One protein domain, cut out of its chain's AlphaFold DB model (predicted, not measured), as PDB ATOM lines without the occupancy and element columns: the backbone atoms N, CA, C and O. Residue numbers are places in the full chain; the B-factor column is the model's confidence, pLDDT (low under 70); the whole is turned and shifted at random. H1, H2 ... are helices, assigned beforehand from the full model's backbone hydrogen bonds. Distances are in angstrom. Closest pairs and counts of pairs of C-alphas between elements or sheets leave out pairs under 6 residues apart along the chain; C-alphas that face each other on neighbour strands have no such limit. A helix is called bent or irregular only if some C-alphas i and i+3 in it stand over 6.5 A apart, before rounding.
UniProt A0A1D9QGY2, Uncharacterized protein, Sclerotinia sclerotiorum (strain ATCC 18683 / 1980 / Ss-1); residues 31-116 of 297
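AT A GLANCE: This is residues 31 to 116 of the 297 residues of an uncharacterized protein of Sclerotinia sclerotiorum (strain ATCC 18683 / 1980 / Ss-1) (UniProt A0A1D9QGY2). Two small helical lobes lie end to end: short H1 and H3 pack on long H2, and the hairpin of H4 and H5 makes a corner with H6. Residues 57 to 63, of which 57 to 60 belong to H2, stick out. The printed part, 86 residues with six named helices, H1 to H6, is all helix, loose (radius of gyration of the C-alphas 15.1 A) and spans 47 by 24 by 20 A.

IN THESE COORDINATES: Find C-alpha 42 at (150.000, 129.199, 79.073); H2 runs 26.5 A to residue 60. Look for H1 at residues 32 to 37, H3 at 70 to 75, H4 at 87 to 97, 16.0 A long, and H5 at 101 to 108. H6, residues 110 to 116, is irregular, with C-alphas 111 and 114 7.5 A apart, and ends at C-alpha 116 at (136.464, 117.912, 62.348).

HOW THE PARTS SIT: H2 touches H1 with residues 42 to 49 alone, closest C-alphas Ala 45 and Leu 35, 5.3 A. With residues 48 to 52 alone it only just touches H3, with 3 pairs of C-alphas within 8 A, closest Ile 48 and Ala 74. The hairpin H4 and H5 has a shallow tilt of 34.6 degrees, only just short of steep, closest C-alphas Glu 91 and Ile 104, 6.6 A. H5 and H6 only just touch, only at the corner, with 3 pairs within 8 A, closest Ile 107 and Arg 116. Every O i to N i+4 pair is within hydrogen-bond range in H1, H2, H3 and H5, but 5 of 7 in H4 and 1 of 3 in H6, beside 3 of 4 O i to N i+3 pairs.

THE WHOLE: The farthest C-alphas, Gly 61 and Ala 110, are 48.0 A apart. The printed part has no cut; H3 to H4 is a long link. Residues 58 to 69, 79 to 88 and 112 to 116 have pLDDT under 70.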
ATOM      1  N   ASN A  31     158.833 119.665  77.739       80.31
ATOM      2  CA  ASN A  31     158.883 120.896  78.526       80.31
ATOM      3  C   ASN A  31     157.581 121.696  78.423       80.31
ATOM      4  O   ASN A  31     156.705 121.419  77.598       80.31
ATOM      5  N   LYS A  32     157.452 122.714  79.277       86.44
ATOM      6  CA  LYS A  32     156.287 123.601  79.289       86.44
ATOM      7  C   LYS A  32     156.085 124.283  77.926       86.44
ATOM      8  O   LYS A  32     154.954 124.401  77.466       86.44
ATOM      9  N   GLU A  33     157.167 124.702  77.275       82.88
ATOM     10  CA  GLU A  33     157.138 125.360  75.965       82.88
ATOM     11  C   GLU A  33     156.532 124.457  74.883       82.88
ATOM     12  O   GLU A  33     155.832 124.943  74.000       82.88
ATOM     13  N   THR A  34     156.735 123.142  74.977       82.56
ATOM     14  CA  THR A  34     156.122 122.167  74.070       82.56
ATOM     15  C   THR A  34     154.618 122.089  74.266       82.56
ATOM     16  O   THR A  34     153.900 121.967  73.286       82.56
ATOM     17  N   LEU A  35     154.105 122.222  75.490       85.38
ATOM     18  CA  LEU A  35     152.656 122.251  75.727       85.38
ATOM     19  C   LEU A  35     152.015 123.501  75.119       85.38
ATOM     20  O   LEU A  35     150.966 123.405  74.491       85.38
ATOM     21  N   GLU A  36     152.655 124.662  75.265       86.19
ATOM     22  CA  GLU A  36     152.188 125.893  74.615       86.19
ATOM     23  C   GLU A  36     152.249 125.763  73.085       86.19
ATOM     24  O   GLU A  36     151.297 126.121  72.398       86.19
ATOM     25  N   TRP A  37     153.320 125.163  72.552       83.06
ATOM     26  CA  TRP A  37     153.456 124.873  71.121       83.06
ATOM     27  C   TRP A  37     152.413 123.873  70.598       83.06
ATOM     28  O   TRP A  37     151.903 124.047  69.496       83.06
ATOM     29  N   LEU A  38     152.042 122.865  71.396       81.00
ATOM     30  CA  LEU A  38     150.946 121.930  71.103       81.00
ATOM     31  C   LEU A  38     149.565 122.604  71.127       81.00
ATOM     32  O   LEU A  38     148.569 121.942  70.851       81.00
ATOM     33  N   GLY A  39     149.494 123.893  71.465       85.69
ATOM     34  CA  GLY A  39     148.274 124.685  71.435       85.69
ATOM     35  C   GLY A  39     147.530 124.744  72.764       85.69
ATOM     36  O   GLY A  39     146.377 125.164  72.781       85.69
ATOM     37  N   TRP A  40     148.148 124.370  73.887       89.25
ATOM     38  CA  TRP A  40     147.588 124.652  75.210       89.25
ATOM     39  C   TRP A  40     147.783 126.126  75.585       89.25
ATOM     40  O   TRP A  40     148.810 126.734  75.290       89.25
ATOM     41  N   THR A  41     146.827 126.713  76.306       92.69
ATOM     42  CA  THR A  41     147.029 128.035  76.923       92.69
ATOM     43  C   THR A  41     148.199 127.997  77.907       92.69
ATOM     44  O   THR A  41     148.427 126.984  78.568       92.69
ATOM     45  N   SER A  42     148.897 129.121  78.101       91.94
ATOM     46  CA  SER A  42     150.000 129.199  79.073       91.94
ATOM     47  C   SER A  42     149.608 128.750  80.479       91.94
ATOM     48  O   SER A  42     150.399 128.097  81.159       91.94
ATOM     49  N   GLN A  43     148.385 129.065  80.920       93.44
ATOM     50  CA  GLN A  43     147.874 128.613  82.213       93.44
ATOM     51  C   GLN A  43     147.737 127.087  82.255       93.44
ATOM     52  O   GLN A  43     148.228 126.457  83.194       93.44
ATOM     53  N   LYS A  44     147.115 126.484  81.232       90.94
ATOM     54  CA  LYS A  44     146.928 125.034  81.178       90.94
ATOM     55  C   LYS A  44     148.255 124.296  81.012       90.94
ATOM     56  O   LYS A  44     148.479 123.297  81.683       90.94
ATOM     57  N   ALA A  45     149.175 124.833  80.214       90.44
ATOM     58  CA  ALA A  45     150.528 124.312  80.064       90.44
ATOM     59  C   ALA A  45     151.290 124.269  81.401       90.44
ATOM     60  O   ALA A  45     151.942 123.271  81.695       90.44
ATOM     61  N   VAL A  46     151.179 125.306  82.247       92.31
ATOM     62  CA  VAL A  46     151.765 125.291  83.605       92.31
ATOM     63  C   VAL A  46     151.142 124.195  84.470       92.31
ATOM     64  O   VAL A  46     151.870 123.492  85.167       92.31
ATOM     65  N   GLU A  47     149.818 124.033  84.424       91.31
ATOM     66  CA  GLU A  47     149.103 122.998  85.181       91.31
ATOM     67  C   GLU A  47     149.538 121.584  84.765       91.31
ATOM     68  O   GLU A  47     149.927 120.784  85.618       91.31
ATOM     69  N   ILE A  48     149.513 121.293  83.459       87.62
ATOM     70  CA  ILE A  48     149.919 119.998  82.893       87.62
ATOM     71  C   ILE A  48     151.391 119.729  83.220       87.62
ATOM     72  O   ILE A  48     151.727 118.646  83.694       87.62
ATOM     73  N   TRP A  49     152.269 120.724  83.050       89.50
ATOM     74  CA  TRP A  49     153.691 120.583  83.359       89.50
ATOM     75  C   TRP A  49     153.946 120.290  84.841       89.50
ATOM     76  O   TRP A  49     154.647 119.335  85.165       89.50
ATOM     77  N   ALA A  50     153.345 121.061  85.752       88.56
ATOM     78  CA  ALA A  50     153.500 120.855  87.194       88.56
ATOM     79  C   ALA A  50     152.989 119.477  87.639       88.56
ATOM     80  O   ALA A  50     153.543 118.847  88.549       88.56
ATOM     81  N   ARG A  51     151.930 118.986  86.989       84.56
ATOM     82  CA  ARG A  51     151.419 117.639  87.211       84.56
ATOM     83  C   ARG A  51     152.394 116.583  86.693       84.56
ATOM     84  O   ARG A  51     152.722 115.669  87.449       84.56
ATOM     85  N   TRP A  52     152.879 116.723  85.462       84.00
ATOM     86  CA  TRP A  52     153.858 115.822  84.852       84.00
ATOM     87  C   TRP A  52     155.117 115.679  85.715       84.00
ATOM     88  O   TRP A  52     155.518 114.562  86.044       84.00
ATOM     89  N   THR A  53     155.693 116.795  86.173       85.25
ATOM     90  CA  THR A  53     156.892 116.789  87.025       85.25
ATOM     91  C   THR A  53     156.634 116.136  88.380       85.25
ATOM     92  O   THR A  53     157.451 115.341  88.846       85.25
ATOM     93  N   THR A  54     155.488 116.425  89.008       83.44
ATOM     94  CA  THR A  54     155.086 115.797  90.276       83.44
ATOM     95  C   THR A  54     154.952 114.287  90.115       83.44
ATOM     96  O   THR A  54     155.470 113.533  90.938       83.44
ATOM     97  N   ILE A  55     154.276 113.839  89.052       76.06
ATOM     98  CA  ILE A  55     154.095 112.416  88.772       76.06
ATOM     99  C   ILE A  55     155.454 111.756  88.580       76.06
ATOM    100  O   ILE A  55     155.735 110.807  89.303       76.06
ATOM    101  N   ASN A  56     156.304 112.283  87.695       73.50
ATOM    102  CA  ASN A  56     157.622 111.708  87.431       73.50
ATOM    103  C   ASN A  56     158.487 111.644  88.693       73.50
ATOM    104  O   ASN A  56     159.089 110.612  88.947       73.50
ATOM    105  N   THR A  57     158.458 112.664  89.553       74.38
ATOM    106  CA  THR A  57     159.232 112.660  90.809       74.38
ATOM    107  C   THR A  57     158.739 111.589  91.790       74.38
ATOM    108  O   THR A  57     159.528 110.860  92.391       74.38
ATOM    109  N   VAL A  58     157.416 111.465  91.962       69.75
ATOM    110  CA  VAL A  58     156.810 110.431  92.824       69.75
ATOM    111  C   VAL A  58     157.069 109.032  92.269       69.75
ATOM    112  O   VAL A  58     157.154 108.064  93.026       69.75
ATOM    113  N   GLU A  59     157.166 108.919  90.951       67.31
ATOM    114  CA  GLU A  59     157.262 107.658  90.238       67.31
ATOM    115  C   GLU A  59     158.692 107.163  90.030       67.31
ATOM    116  O   GLU A  59     158.909 105.962  90.151       67.31
ATOM    117  N   GLU A  60     159.679 108.044  89.862       62.44
ATOM    118  CA  GLU A  60     161.105 107.697  89.939       62.44
ATOM    119  C   GLU A  60     161.438 107.037  91.284       62.44
ATOM    120  O   GLU A  60     162.128 106.022  91.328       62.44
ATOM    121  N   GLY A  61     160.871 107.548  92.384       55.56
ATOM    122  CA  GLY A  61     161.065 106.979  93.721       55.56
ATOM    123  C   GLY A  61     160.299 105.678  93.988       55.56
ATOM    124  O   GLY A  61     160.600 104.984  94.957       55.56
ATOM    125  N   ARG A  62     159.297 105.343  93.165       57.44
ATOM    126  CA  ARG A  62     158.454 104.141  93.326       57.44
ATOM    127  C   ARG A  62     158.686 103.085  92.255       57.44
ATOM    128  O   ARG A  62     158.089 102.024  92.380       57.44
ATOM    129  N   GLY A  63     159.498 103.422  91.249       52.84
ATOM    130  CA  GLY A  63     159.683 102.776  89.958       52.84
ATOM    131  C   GLY A  63     158.375 102.493  89.211       52.84
ATOM    132  O   GLY A  63     157.444 101.822  89.659       52.84
ATOM    133  N   THR A  64     158.242 103.076  88.035       54.16
ATOM    134  CA  THR A  64     157.017 102.972  87.240       54.16
ATOM    135  C   THR A  64     156.959 101.711  86.423       54.16
ATOM    136  O   THR A  64     157.978 101.219  85.989       54.16
ATOM    137  N   ILE A  65     155.762 101.180  86.188       50.72
ATOM    138  CA  ILE A  65     155.577  99.927  85.439       50.72
ATOM    139  C   ILE A  65     155.208 100.191  83.969       50.72
ATOM    140  O   ILE A  65     155.400  99.322  83.122       50.72
ATOM    141  N   PHE A  66     154.705 101.393  83.667       51.34
ATOM    142  CA  PHE A  66     154.280 101.815  82.335       51.34
ATOM    143  C   PHE A  66     154.734 103.241  82.029       51.34
ATOM    144  O   PHE A  66     154.833 104.089  82.925       51.34
ATOM    145  N   GLU A  67     154.955 103.490  80.746       60.72
ATOM    146  CA  GLU A  67     155.153 104.819  80.185       60.72
ATOM    147  C   GLU A  67     153.822 105.321  79.659       60.72
ATOM    148  O   GLU A  67     153.208 104.688  78.809       60.72
ATOM    149  N   VAL A  68     153.384 106.454  80.191       60.22
ATOM    150  CA  VAL A  68     152.551 107.375  79.423       60.22
ATOM    151  C   VAL A  68     153.545 108.394  78.904       60.22
ATOM    152  O   VAL A  68     154.203 109.051  79.720       60.22
ATOM    153  N   GLU A  69     153.714 108.465  77.588       69.44
ATOM    154  CA  GLU A  69     154.596 109.456  76.977       69.44
ATOM    155  C   GLU A  69     154.104 110.869  77.312       69.44
ATOM    156  O   GLU A  69     152.924 111.089  77.592       69.44
ATOM    157  N   PHE A  70     155.006 111.849  77.290       74.50
ATOM    158  CA  PHE A  70     154.657 113.234  77.613       74.50
ATOM    159  C   PHE A  70     153.476 113.754  76.780       74.50
ATOM    160  O   PHE A  70     152.585 114.413  77.315       74.50
ATOM    161  N   LEU A  71     153.438 113.401  75.491       74.00
ATOM    162  CA  LEU A  71     152.349 113.771  74.588       74.00
ATOM    163  C   LEU A  71     151.029 113.104  74.976       74.00
ATOM    164  O   LEU A  71     150.023 113.797  75.050       74.00
ATOM    165  N   GLU A  72     151.033 111.808  75.291       71.00
ATOM    166  CA  GLU A  72     149.832 111.089  75.737       71.00
ATOM    167  C   GLU A  72     149.293 111.676  77.052       71.00
ATOM    168  O   GLU A  72     148.085 111.861  77.212       71.00
ATOM    169  N   HIS A  73     150.186 112.051  77.977       77.44
ATOM    170  CA  HIS A  73     149.797 112.739  79.205       77.44
ATOM    171  C   HIS A  73     149.164 114.095  78.906       77.44
ATOM    172  O   HIS A  73     148.107 114.398  79.455       77.44
ATOM    173  N   ALA A  74     149.779 114.886  78.022       80.81
ATOM    174  CA  ALA A  74     149.264 116.185  77.615       80.81
ATOM    175  C   ALA A  74     147.880 116.060  76.966       80.81
ATOM    176  O   ALA A  74     146.942 116.728  77.397       80.81
ATOM    177  N   THR A  75     147.718 115.166  75.988       77.38
ATOM    178  CA  THR A  75     146.439 114.952  75.296       77.38
ATOM    179  C   THR A  75     145.367 114.373  76.210       77.38
ATOM    180  O   THR A  75     144.194 114.677  76.026       77.38
ATOM    181  N   GLY A  76     145.739 113.619  77.251       72.88
ATOM    182  CA  GLY A  76     144.800 113.104  78.250       72.88
ATOM    183  C   GLY A  76     144.059 114.191  79.043       72.88
ATOM    184  O   GLY A  76     143.060 113.899  79.697       72.88
ATOM    185  N   HIS A  77     144.497 115.453  78.994       81.00
ATOM    186  CA  HIS A  77     143.746 116.573  79.570       81.00
ATOM    187  C   HIS A  77     142.539 117.007  78.723       81.00
ATOM    188  O   HIS A  77     141.718 117.783  79.217       81.00
ATOM    189  N   ILE A  78     142.403 116.488  77.500       78.44
ATOM    190  CA  ILE A  78     141.187 116.593  76.693       78.44
ATOM    191  C   ILE A  78     140.235 115.478  77.156       78.44
ATOM    192  O   ILE A  78     140.588 114.301  77.062       78.44
ATOM    193  N   PRO A  79     139.054 115.799  77.711       68.31
ATOM    194  CA  PRO A  79     138.105 114.780  78.133       68.31
ATOM    195  C   PRO A  79     137.520 114.050  76.923       68.31
ATOM    196  O   PRO A  79     137.279 114.637  75.870       68.31
ATOM    197  N   TYR A  80     137.239 112.763  77.110       59.53
ATOM    198  CA  TYR A  80     136.466 111.991  76.149       59.53
ATOM    199  C   TYR A  80     134.996 112.420  76.244       59.53
ATOM    200  O   TYR A  80     134.299 112.024  77.178       59.53
ATOM    201  N   ASN A  81     134.540 113.250  75.305       57.56
ATOM    202  CA  ASN A  81     133.155 113.710  75.224       57.56
ATOM    203  C   ASN A  81     132.547 113.319  73.870       57.56
ATOM    204  O   ASN A  81     133.149 113.558  72.827       57.56
ATOM    205  N   GLU A  82     131.323 112.788  73.892       53.34
ATOM    206  CA  GLU A  82     130.452 112.713  72.712       53.34
ATOM    207  C   GLU A  82     129.835 114.101  72.497       53.34
ATOM    208  O   GLU A  82     128.748 114.402  72.995       53.34
ATOM    209  N   LEU A  83     130.580 115.000  71.857       56.69
ATOM    210  CA  LEU A  83     130.057 116.313  71.488       56.69
ATOM    211  C   LEU A  83     129.168 116.176  70.248       56.69
ATOM    212  O   LEU A  83     129.505 115.444  69.320       56.69
ATOM    213  N   GLY A  84     128.022 116.861  70.251       53.59
ATOM    214  CA  GLY A  84     127.131 116.911  69.093       53.59
ATOM    215  C   GLY A  84     127.730 117.708  67.928       53.59
ATOM    216  O   GLY A  84     128.701 118.447  68.087       53.59
ATOM    217  N   ASP A  85     127.108 117.595  66.754       57.62
ATOM    218  CA  ASP A  85     127.586 118.171  65.483       57.62
ATOM    219  C   ASP A  85     127.509 119.712  65.388       57.62
ATOM    220  O   ASP A  85     127.675 120.285  64.309       57.62
ATOM    221  N   SER A  86     127.219 120.418  66.484       59.44
ATOM    222  CA  SER A  86     127.055 121.873  66.465       59.44
ATOM    223  C   SER A  86     128.409 122.568  66.664       59.44
ATOM    224  O   SER A  86     129.102 122.363  67.658       59.44
ATOM    225  N   ALA A  87     128.818 123.380  65.684       55.75
ATOM    226  CA  ALA A  87     130.110 124.075  65.685       55.75
ATOM    227  C   ALA A  87     130.285 125.032  66.882       55.75
ATOM    228  O   ALA A  87     131.411 125.228  67.338       55.75
ATOM    229  N   ASP A  88     129.186 125.580  67.407       59.97
ATOM    230  CA  ASP A  88     129.202 126.505  68.544       59.97
ATOM    231  C   ASP A  88     129.582 125.795  69.858       59.97
ATOM    232  O   ASP A  88     130.264 126.382  70.700       59.97
ATOM    233  N   ASP A  89     129.250 124.506  70.004       70.75
ATOM    234  CA  ASP A  89     129.600 123.721  71.195       70.75
ATOM    235  C   ASP A  89     131.117 123.461  71.270       70.75
ATOM    236  O   ASP A  89     131.732 123.506  72.339       70.75
ATOM    237  N   TRP A  90     131.764 123.229  70.124       75.19
ATOM    238  CA  TRP A  90     133.176 122.838  70.061       75.19
ATOM    239  C   TRP A  90     134.138 123.938  70.513       75.19
ATOM    240  O   TRP A  90     135.091 123.660  71.248       75.19
ATOM    241  N   GLU A  91     133.903 125.186  70.107       82.50
ATOM    242  CA  GLU A  91     134.758 126.310  70.499       82.50
ATOM    243  C   GLU A  91     134.699 126.555  72.014       82.50
ATOM    244  O   GLU A  91     135.741 126.719  72.661       82.50
ATOM    245  N   GLU A  92     133.499 126.548  72.599       83.81
ATOM    246  CA  GLU A  92     133.322 126.733  74.039       83.81
ATOM    247  C   GLU A  92     133.948 125.578  74.834       83.81
ATOM    248  O   GLU A  92     134.664 125.806  75.815       83.81
ATOM    249  N   HIS A  93     133.762 124.334  74.386       82.50
ATOM    250  CA  HIS A  93     134.369 123.169  75.026       82.50
ATOM    251  C   HIS A  93     135.900 123.203  74.992       82.50
ATOM    252  O   HIS A  93     136.529 123.037  76.039       82.50
ATOM    253  N   MET A  94     136.512 123.490  73.839       84.50
ATOM    254  CA  MET A  94     137.973 123.577  73.726       84.50
ATOM    255  C   MET A  94     138.558 124.697  74.600       84.50
ATOM    256  O   MET A  94     139.582 124.486  75.261       84.50
ATOM    257  N   LYS A  95     137.883 125.853  74.693       87.94
ATOM    258  CA  LYS A  95     138.263 126.921  75.637       87.94
ATOM    259  C   LYS A  95     138.204 126.434  77.082       87.94
ATOM    260  O   LYS A  95     139.152 126.652  77.835       87.94
ATOM    261  N   ASN A  96     137.135 125.733  77.457       86.50
ATOM    262  CA  ASN A  96     136.958 125.186  78.803       86.50
ATOM    263  C   ASN A  96     138.007 124.118  79.160       86.50
ATOM    264  O   ASN A  96     138.376 123.981  80.326       86.50
ATOM    265  N   TRP A  97     138.536 123.387  78.176       87.62
ATOM    266  CA  TRP A  97     139.651 122.454  78.381       87.62
ATOM    267  C   TRP A  97     141.007 123.158  78.513       87.62
ATOM    268  O   TRP A  97     141.966 122.567  79.012       87.62
ATOM    269  N   GLY A  98     141.084 124.435  78.126       90.06
ATOM    270  CA  GLY A  98     142.295 125.246  78.168       90.06
ATOM    271  C   GLY A  98     143.116 125.196  76.881       90.06
ATOM    272  O   GLY A  98     144.317 125.477  76.939       90.06
ATOM    273  N   VAL A  99     142.497 124.847  75.748       87.50
ATOM    274  CA  VAL A  99     143.096 124.946  74.410       87.50
ATOM    275  C   VAL A  99     143.175 126.424  74.005       87.50
ATOM    276  O   VAL A  99     142.258 127.209  74.249       87.50
ATOM    277  N   GLY A 100     144.307 126.829  73.441       87.56
ATOM    278  CA  GLY A 100     144.575 128.190  72.997       87.56
ATOM    279  C   GLY A 100     143.743 128.572  71.775       87.56
ATOM    280  O   GLY A 100     143.460 127.745  70.912       87.56
ATOM    281  N   SER A 101     143.387 129.853  71.680       86.94
ATOM    282  CA  SER A 101     142.557 130.383  70.592       86.94
ATOM    283  C   SER A 101     143.160 130.171  69.205       86.94
ATOM    284  O   SER A 101     142.417 129.984  68.255       86.94
ATOM    285  N   GLU A 102     144.488 130.163  69.075       81.44
ATOM    286  CA  GLU A 102     145.165 129.898  67.801       81.44
ATOM    287  C   GLU A 102     144.878 128.483  67.283       81.44
ATOM    288  O   GLU A 102     144.452 128.327  66.141       81.44
ATOM    289  N   LEU A 103     145.027 127.464  68.139       81.94
ATOM    290  CA  LEU A 103     144.720 126.081  67.774       81.94
ATOM    291  C   LEU A 103     143.215 125.879  67.559       81.94
ATOM    292  O   LEU A 103     142.823 125.201  66.617       81.94
ATOM    293  N   ILE A 104     142.371 126.504  68.384       83.00
ATOM    294  CA  ILE A 104     140.917 126.485  68.185       83.00
ATOM    295  C   ILE A 104     140.560 127.053  66.812       83.00
ATOM    296  O   ILE A 104     139.850 126.399  66.058       83.00
ATOM    297  N   ASN A 105     141.082 128.226  66.454       82.19
ATOM    298  CA  ASN A 105     140.810 128.848  65.160       82.19
ATOM    299  C   ASN A 105     141.291 127.969  64.000       82.19
ATOM    300  O   ASN A 105     140.575 127.838  63.015       82.19
ATOM    301  N   ALA A 106     142.461 127.336  64.136       78.50
ATOM    302  CA  ALA A 106     142.982 126.410  63.134       78.50
ATOM    303  C   ALA A 106     142.099 125.160  62.972       78.50
ATOM    304  O   ALA A 106     141.845 124.738  61.852       78.50
ATOM    305  N   ILE A 107     141.593 124.586  64.069       73.50
ATOM    306  CA  ILE A 107     140.668 123.436  64.040       73.50
ATOM    307  C   ILE A 107     139.298 123.833  63.468       73.50
ATOM    308  O   ILE A 107     138.650 123.037  62.790       73.50
ATOM    309  N   MET A 108     138.835 125.048  63.767       77.44
ATOM    310  CA  MET A 108     137.518 125.546  63.367       77.44
ATOM    311  C   MET A 108     137.481 126.119  61.947       77.44
ATOM    312  O   MET A 108     136.388 126.422  61.459       77.44
ATOM    313  N   ASP A 109     138.632 126.246  61.284       78.12
ATOM    314  CA  ASP A 109     138.725 126.684  59.896       78.12
ATOM    315  C   ASP A 109     137.922 125.743  58.979       78.12
ATOM    316  O   ASP A 109     137.961 124.513  59.095       78.12
ATOM    317  N   ALA A 110     137.159 126.338  58.061       74.81
ATOM    318  CA  ALA A 110     136.285 125.622  57.143       74.81
ATOM    319  C   ALA A 110     137.051 124.644  56.234       74.81
ATOM    320  O   ALA A 110     136.468 123.652  55.792       74.81
ATOM    321  N   GLU A 111     138.343 124.878  55.982       73.62
ATOM    322  CA  GLU A 111     139.191 123.959  55.214       73.62
ATOM    323  C   GLU A 111     139.457 122.629  55.942       73.62
ATOM    324  O   GLU A 111     139.683 121.613  55.283       73.62
ATOM    325  N   PHE A 112     139.352 122.598  57.276       64.69
ATOM    326  CA  PHE A 112     139.497 121.389  58.099       64.69
ATOM    327  C   PHE A 112     138.154 120.816  58.563       64.69
ATOM    328  O   PHE A 112     138.116 119.923  59.414       64.69
ATOM    329  N   LEU A 113     137.039 121.267  57.972       65.25
ATOM    330  CA  LEU A 113     135.700 120.753  58.268       65.25
ATOM    331  C   LEU A 113     135.635 119.225  58.150       65.25
ATOM    332  O   LEU A 113     135.011 118.568  58.971       65.25
ATOM    333  N   ASN A 114     136.307 118.655  57.152       55.34
ATOM    334  CA  ASN A 114     136.392 117.213  56.932       55.34
ATOM    335  C   ASN A 114     137.181 116.465  58.020       55.34
ATOM    336  O   ASN A 114     136.849 115.322  58.294       55.34
ATOM    337  N   VAL A 115     138.194 117.083  58.634       57.22
ATOM    338  CA  VAL A 115     138.954 116.515  59.765       57.22
ATOM    339  C   VAL A 115     138.147 116.626  61.060       57.22
ATOM    340  O   VAL A 115     138.184 115.730  61.899       57.22
ATOM    341  N   ARG A 116     137.373 117.708  61.212       60.72
ATOM    342  CA  ARG A 116     136.464 117.912  62.348       60.72
ATOM    343  C   ARG A 116     135.244 116.986  62.300       60.72
ATOM    344  O   ARG A 116     134.779 116.551  63.344       60.72
TER     345      ARG A 116